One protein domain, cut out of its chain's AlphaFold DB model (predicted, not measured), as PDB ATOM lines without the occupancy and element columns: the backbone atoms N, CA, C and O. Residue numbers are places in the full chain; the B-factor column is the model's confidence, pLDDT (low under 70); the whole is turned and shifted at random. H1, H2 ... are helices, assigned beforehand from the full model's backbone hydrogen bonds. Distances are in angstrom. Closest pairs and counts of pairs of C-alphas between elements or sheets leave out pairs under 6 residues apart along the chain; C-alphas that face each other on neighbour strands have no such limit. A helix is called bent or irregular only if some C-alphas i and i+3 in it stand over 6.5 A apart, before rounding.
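AT A GLANCE: This is residues 48 to 101 of the 259 residues of an uncharacterized protein of Clytia hemisphaerica (UniProt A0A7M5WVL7). There is little regular structure: two short helices, H1 and H2, make a small head at one end, and residues 48 to 66, with no named element, lead to it as a long tail. After H2, residues 91 to 101 fold back from the head toward the tail. The printed part has 54 residues, with H1 then H2 and no named strand; the class is all helix, with 18 residues in named elements. It is loose, with a radius of gyration of the C-alphas of 12.6 A, and elongated, spanning 37 by 22 by 16 A.

HOW THE PARTS SIT: H1, residues 67 to 75, and H2, residues 82 to 90, only just touch, with 3 pairs of C-alphas within 8 A; the closest are those of Ile 73 and Phe 87, 7.0 A apart. They form a helical hairpin, running opposite ways at a shallow tilt of 24 degrees. Every O i to N i+4 pair is within hydrogen-bond range in H1, and 3 of 5 in H2.

IN THESE COORDINATES: H1 measures 12.1 A from C-alpha 67 at (72.267, 24.217, 109.084) to C-alpha 75. H2 measures 13.7 A, ending at C-alpha 90 at (61.766, 23.092, 107.263); it is irregular, with C-alphas 83 and 86 8.1 A apart.

THE WHOLE: The C-alphas farthest apart, Pro 52 and Arg 83, are 38.6 A apart. The printed part has no cut, and the link from H1 to H2 is short. Residue 52 alone has pLDDT under 70.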
ATOM      1  N   PRO A  48      71.707  31.243  84.617       83.88
ATOM      2  CA  PRO A  48      71.627  32.538  83.941       83.88
ATOM      3  C   PRO A  48      70.285  33.229  84.212       83.88
ATOM      4  O   PRO A  48      69.222  32.610  84.104       83.88
ATOM      5  N   ALA A  49      70.323  34.520  84.540       81.69
ATOM      6  CA  ALA A  49      69.119  35.317  84.738       81.69
ATOM      7  C   ALA A  49      68.414  35.578  83.395       81.69
ATOM      8  O   ALA A  49      69.048  35.897  82.386       81.69
ATOM      9  N   LYS A  50      67.079  35.466  83.366       82.88
ATOM     10  CA  LYS A  50      66.279  35.682  82.142       82.88
ATOM     11  C   LYS A  50      66.068  37.169  81.835       82.88
ATOM     12  O   LYS A  50      65.763  37.519  80.698       82.88
ATOM     13  N   GLY A  51      66.223  38.033  82.835       71.00
ATOM     14  CA  GLY A  51      66.043  39.480  82.738       71.00
ATOM     15  C   GLY A  51      66.784  40.228  83.851       71.00
ATOM     16  O   GLY A  51      67.384  39.591  84.721       71.00
ATOM     17  N   PRO A  52      66.743  41.571  83.845       66.31
ATOM     18  CA  PRO A  52      67.376  42.386  84.880       66.31
ATOM     19  C   PRO A  52      66.769  42.097  86.262       66.31
ATOM     20  O   PRO A  52      65.648  41.599  86.358       66.31
ATOM     21  N   TYR A  53      67.506  42.409  87.333       70.94
ATOM     22  CA  TYR A  53      67.077  42.176  88.726       70.94
ATOM     23  C   TYR A  53      66.733  40.708  89.018       70.94
ATOM     24  O   TYR A  53      65.713  40.412  89.635       70.94
ATOM     25  N   PHE A  54      67.568  39.780  88.533       72.25
ATOM     26  CA  PHE A  54      67.383  38.335  88.717       72.25
ATOM     27  C   PHE A  54      66.021  37.827  88.213       72.25
ATOM     28  O   PHE A  54      65.475  36.835  88.705       72.25
ATOM     29  N   GLN A  55      65.436  38.499  87.215       70.69
ATOM     30  CA  GLN A  55      64.137  38.110  86.686       70.69
ATOM     31  C   GLN A  55      64.203  36.680  86.133       70.69
ATOM     32  O   GLN A  55      65.049  36.342  85.304       70.69
ATOM     33  N   GLY A  56      63.281  35.834  86.599       72.75
ATOM     34  CA  GLY A  56      63.229  34.417  86.234       72.75
ATOM     35  C   GLY A  56      64.159  33.508  87.044       72.75
ATOM     36  O   GLY A  56      64.204  32.314  86.753       72.75
ATOM     37  N   CYS A  57      64.870  34.040  88.041       76.25
ATOM     38  CA  CYS A  57      65.625  33.250  89.009       76.25
ATOM     39  C   CYS A  57      64.712  32.662  90.094       76.25
ATOM     40  O   CYS A  57      63.640  33.192  90.395       76.25
ATOM     41  N   LYS A  58      65.153  31.557  90.710       77.44
ATOM     42  CA  LYS A  58      64.530  31.048  91.937       77.44
ATOM     43  C   LYS A  58      64.811  32.022  93.079       77.44
ATOM     44  O   LYS A  58      65.939  32.490  93.219       77.44
ATOM     45  N   GLU A  59      63.793  32.294  93.890       74.88
ATOM     46  CA  GLU A  59      63.964  33.122  95.082       74.88
ATOM     47  C   GLU A  59      64.900  32.428  96.074       74.88
ATOM     48  O   GLU A  59      64.761  31.215  96.286       74.88
ATOM     49  N   PRO A  60      65.807  33.178  96.719       72.75
ATOM     50  CA  PRO A  60      66.518  32.663  97.869       72.75
ATOM     51  C   PRO A  60      65.492  32.397  98.974       72.75
ATOM     52  O   PRO A  60      64.708  33.268  99.347       72.75
ATOM     53  N   CYS A  61      65.471  31.171  99.482       81.06
ATOM     54  CA  CYS A  61      64.673  30.803 100.640       81.06
ATOM     55  C   CYS A  61      65.590  30.476 101.818       81.06
ATOM     56  O   CYS A  61      66.799  30.315 101.649       81.06
ATOM     57  N   GLN A  62      65.021  30.404 103.017       85.00
ATOM     58  CA  GLN A  62      65.759  30.102 104.239       85.00
ATOM     59  C   GLN A  62      65.346  28.737 104.788       85.00
ATOM     60  O   GLN A  62      64.260  28.236 104.491       85.00
ATOM     61  N   ASP A  63      66.238  28.143 105.574       88.56
ATOM     62  CA  ASP A  63      65.904  26.992 106.402       88.56
ATOM     63  C   ASP A  63      65.297  27.499 107.719       88.56
ATOM     64  O   ASP A  63      65.819  28.424 108.335       88.56
ATOM     65  N   GLU A  64      64.206  26.881 108.169       92.56
ATOM     66  CA  GLU A  64      63.574  27.169 109.466       92.56
ATOM     67  C   GLU A  64      64.320  26.503 110.637       92.56
ATOM     68  O   GLU A  64      64.018  26.728 111.809       92.56
ATOM     69  N   ARG A  65      65.296  25.639 110.336       93.06
ATOM     70  CA  ARG A  65      66.106  24.900 111.311       93.06
ATOM     71  C   ARG A  65      67.591  25.151 111.079       93.06
ATOM     72  O   ARG A  65      68.004  25.688 110.058       93.06
ATOM     73  N   SER A  66      68.407  24.742 112.051       94.44
ATOM     74  CA  SER A  66      69.856  24.915 111.976       94.44
ATOM     75  C   SER A  66      70.457  24.214 110.754       94.44
ATOM     76  O   SER A  66      70.005  23.143 110.340       94.44
ATOM     77  N   SER A  67      71.541  24.789 110.225       91.88
ATOM     78  CA  SER A  67      72.267  24.217 109.084       91.88
ATOM     79  C   SER A  67      72.685  22.763 109.340       91.88
ATOM     80  O   SER A  67      72.531  21.918 108.467       91.88
ATOM     81  N   TYR A  68      73.117  22.430 110.562       94.94
ATOM     82  CA  TYR A  68      73.465  21.057 110.941       94.94
ATOM     83  C   TYR A  68      72.288  20.077 110.798       94.94
ATOM     84  O   TYR A  68      72.431  18.994 110.220       94.94
ATOM     85  N   PHE A  69      71.105  20.468 111.284       95.12
ATOM     86  CA  PHE A  69      69.898  19.656 111.162       95.12
ATOM     87  C   PHE A  69      69.541  19.448 109.691       95.12
ATOM     88  O   PHE A  69      69.375  18.313 109.245       95.12
ATOM     89  N   CYS A  70      69.498  20.526 108.911       93.69
ATOM     90  CA  CYS A  70      69.102  20.448 107.512       93.69
ATOM     91  C   CYS A  70      70.117  19.708 106.634       93.69
ATOM     92  O   CYS A  70      69.718  18.936 105.763       93.69
ATOM     93  N   GLN A  71      71.414  19.815 106.918       95.50
ATOM     94  CA  GLN A  71      72.424  18.966 106.287       95.50
ATOM     95  C   GLN A  71      72.211  17.482 106.599       95.50
ATOM     96  O   GLN A  71      72.435  16.639 105.733       95.50
ATOM     97  N   SER A  72      71.755  17.142 107.806       94.94
ATOM     98  CA  SER A  72      71.442  15.755 108.171       94.94
ATOM     99  C   SER A  72      70.245  15.219 107.378       94.94
ATOM    100  O   SER A  72      70.300  14.096 106.884       94.94
ATOM    101  N   ILE A  73      69.211  16.040 107.153       94.56
ATOM    102  CA  ILE A  73      68.063  15.715 106.280       94.56
ATOM    103  C   ILE A  73      68.509  15.486 104.828       94.56
ATOM    104  O   ILE A  73      68.054  14.537 104.184       94.56
ATOM    105  N   VAL A  74      69.419  16.326 104.319       94.00
ATOM    106  CA  VAL A  74      70.003  16.177 102.976       94.00
ATOM    107  C   VAL A  74      70.786  14.869 102.867       94.00
ATOM    108  O   VAL A  74      70.528  14.087 101.954       94.00
ATOM    109  N   ARG A  75      71.699  14.591 103.810       95.75
ATOM    110  CA  ARG A  75      72.515  13.360 103.820       95.75
ATOM    111  C   ARG A  75      71.667  12.095 103.959       95.75
ATOM    112  O   ARG A  75      71.981  11.090 103.337       95.75
ATOM    113  N   ALA A  76      70.579  12.159 104.723       94.19
ATOM    114  CA  ALA A  76      69.638  11.054 104.887       94.19
ATOM    115  C   ALA A  76      68.729  10.825 103.659       94.19
ATOM    116  O   ALA A  76      67.954   9.871 103.636       94.19
ATOM    117  N   GLY A  77      68.781  11.693 102.638       93.31
ATOM    118  CA  GLY A  77      67.961  11.560 101.429       93.31
ATOM    119  C   GLY A  77      66.468  11.817 101.662       93.31
ATOM    120  O   GLY A  77      65.622  11.327 100.910       93.31
ATOM    121  N   PHE A  78      66.122  12.565 102.712       93.94
ATOM    122  CA  PHE A  78      64.731  12.837 103.090       93.94
ATOM    123  C   PHE A  78      64.099  13.980 102.287       93.94
ATOM    124  O   PHE A  78      62.872  14.093 102.243       93.94
ATOM    125  N   CYS A  79      64.913  14.802 101.620       92.19
ATOM    126  CA  CYS A  79      64.445  15.882 100.756       92.19
ATOM    127  C   CYS A  79      63.503  15.357  99.658       92.19
ATOM    128  O   CYS A  79      63.829  14.422  98.926       92.19
ATOM    129  N   GLY A  80      62.318  15.956  99.539       86.81
ATOM    130  CA  GLY A  80      61.341  15.644  98.492       86.81
ATOM    131  C   GLY A  80      60.561  14.341  98.690       86.81
ATOM    132  O   GLY A  80      59.697  14.022  97.873       86.81
ATOM    133  N   LYS A  81      60.806  13.584  99.768       92.00
ATOM    134  CA  LYS A  81      60.065  12.348 100.054       92.00
ATOM    135  C   LYS A  81      58.695  12.673 100.673       92.00
ATOM    136  O   LYS A  81      58.652  13.396 101.668       92.00
ATOM    137  N   PRO A  82      57.580  12.086 100.188       90.38
ATOM    138  CA  PRO A  82      56.238  12.354 100.725       90.38
ATOM    139  C   PRO A  82      56.129  12.092 102.232       90.38
ATOM    140  O   PRO A  82      55.559  12.896 102.966       90.38
ATOM    141  N   ARG A  83      56.759  11.006 102.699       93.25
ATOM    142  CA  ARG A  83      56.801  10.598 104.112       93.25
ATOM    143  C   ARG A  83      57.565  11.579 105.013       93.25
ATOM    144  O   ARG A  83      57.322  11.616 106.211       93.25
ATOM    145  N   PHE A  84      58.453  12.391 104.439       90.81
ATOM    146  CA  PHE A  84      59.319  13.340 105.148       90.81
ATOM    147  C   PHE A  84      59.098  14.784 104.673       90.81
ATOM    148  O   PHE A  84      59.979  15.643 104.780       90.81
ATOM    149  N   LYS A  85      57.896  15.073 104.160       88.06
ATOM    150  CA  LYS A  85      57.523  16.394 103.643       88.06
ATOM    151  C   LYS A  85      57.677  17.492 104.697       88.06
ATOM    152  O   LYS A  85      58.089  18.596 104.362       88.06
ATOM    153  N   GLN A  86      57.409  17.176 105.965       87.38
ATOM    154  CA  GLN A  86      57.598  18.105 107.079       87.38
ATOM    155  C   GLN A  86      59.061  18.555 107.199       87.38
ATOM    156  O   GLN A  86      59.323  19.749 107.255       87.38
ATOM    157  N   PHE A  87      60.019  17.626 107.130       86.88
ATOM    158  CA  PHE A  87      61.447  17.955 107.159       86.88
ATOM    159  C   PHE A  87      61.903  18.711 105.909       86.88
ATOM    160  O   PHE A  87      62.690  19.645 106.006       86.88
ATOM    161  N   SER A  88      61.357  18.356 104.743       85.06
ATOM    162  CA  SER A  88      61.642  19.063 103.487       85.06
ATOM    163  C   SER A  88      61.168  20.523 103.514       85.06
ATOM    164  O   SER A  88      61.853  21.397 102.993       85.06
ATOM    165  N   ASN A  89      60.023  20.800 104.148       86.12
ATOM    166  CA  ASN A  89      59.486  22.158 104.291       86.12
ATOM    167  C   ASN A  89      60.264  23.011 105.304       86.12
ATOM    168  O   ASN A  89      60.274  24.226 105.169       86.12
ATOM    169  N   LEU A  90      60.913  22.392 106.294       91.75
ATOM    170  CA  LEU A  90      61.766  23.092 107.263       91.75
ATOM    171  C   LEU A  90      63.155  23.421 106.695       91.75
ATOM    172  O   LEU A  90      63.840  24.294 107.214       91.75
ATOM    173  N   CYS A  91      63.583  22.705 105.655       93.19
ATOM    174  CA  CYS A  91      64.935  22.766 105.103       93.19
ATOM    175  C   CYS A  91      64.923  23.140 103.618       93.19
ATOM    176  O   CYS A  91      65.584  22.499 102.799       93.19
ATOM    177  N   LEU A  92      64.115  24.134 103.242       88.94
ATOM    178  CA  LEU A  92      63.873  24.490 101.842       88.94
ATOM    179  C   LEU A  92      65.148  24.923 101.109       88.94
ATOM    180  O   LEU A  92      65.306  24.578  99.935       88.94
ATOM    181  N   ASN A  93      66.053  25.640 101.775       87.88
ATOM    182  CA  ASN A  93      67.298  26.097 101.166       87.88
ATOM    183  C   ASN A  93      68.275  24.927 101.021       87.88
ATOM    184  O   ASN A  93      68.742  24.627  99.920       87.88
ATOM    185  N   SER A  94      68.497  24.189 102.111       90.75
ATOM    186  CA  SER A  94      69.389  23.024 102.136       90.75
ATOM    187  C   SER A  94      68.941  21.910 101.181       90.75
ATOM    188  O   SER A  94      69.766  21.333 100.474       90.75
ATOM    189  N   CYS A  95      67.638  21.633 101.091       91.44
ATOM    190  CA  CYS A  95      67.072  20.666 100.145       91.44
ATOM    191  C   CYS A  95      66.926  21.220  98.716       91.44
ATOM    192  O   CYS A  95      66.478  20.489  97.832       91.44
ATOM    193  N   ARG A  96      67.271  22.493  98.464       88.00
ATOM    194  CA  ARG A  96      67.060  23.194  97.179       88.00
ATOM    195  C   ARG A  96      65.610  23.138  96.683       88.00
ATOM    196  O   ARG A  96      65.344  23.097  95.481       88.00
ATOM    197  N   MET A  97      64.670  23.156  97.622       85.19
ATOM    198  CA  MET A  97      63.225  23.102  97.394       85.19
ATOM    199  C   MET A  97      62.558  24.482  97.507       85.19
ATOM    200  O   MET A  97      61.339  24.560  97.673       85.19
ATOM    201  N   CYS A  98      63.327  25.574  97.394       83.75
ATOM    202  CA  CYS A  98      62.779  26.928  97.315       83.75
ATOM    203  C   CYS A  98      61.680  27.017  96.246       83.75
ATOM    204  O   CYS A  98      61.851  26.558  95.111       83.75
ATOM    205  N   ARG A  99      60.544  27.622  96.609       81.31
ATOM    206  CA  ARG A  99      59.417  27.802  95.687       81.31
ATOM    207  C   ARG A  99      59.803  28.787  94.575       81.31
ATOM    208  O   ARG A  99      60.264  29.881  94.900       81.31
ATOM    209  N   PRO A 100      59.579  28.459  93.288       76.25
ATOM    210  CA  PRO A 100      59.819  29.405  92.200       76.25
ATOM    211  C   PRO A 100      58.918  30.635  92.356       76.25
ATOM    212  O   PRO A 100      57.788  30.525  92.850       76.25
ATOM    213  N   CYS A 101      59.408  31.814  91.956       78.38
ATOM    214  CA  CYS A 101      58.563  33.002  91.902       78.38
ATOM    215  C   CYS A 101      57.834  33.106  90.568       78.38
ATOM    216  O   CYS A 101      58.206  33.858  89.664       78.38
TER     217      CYS A 101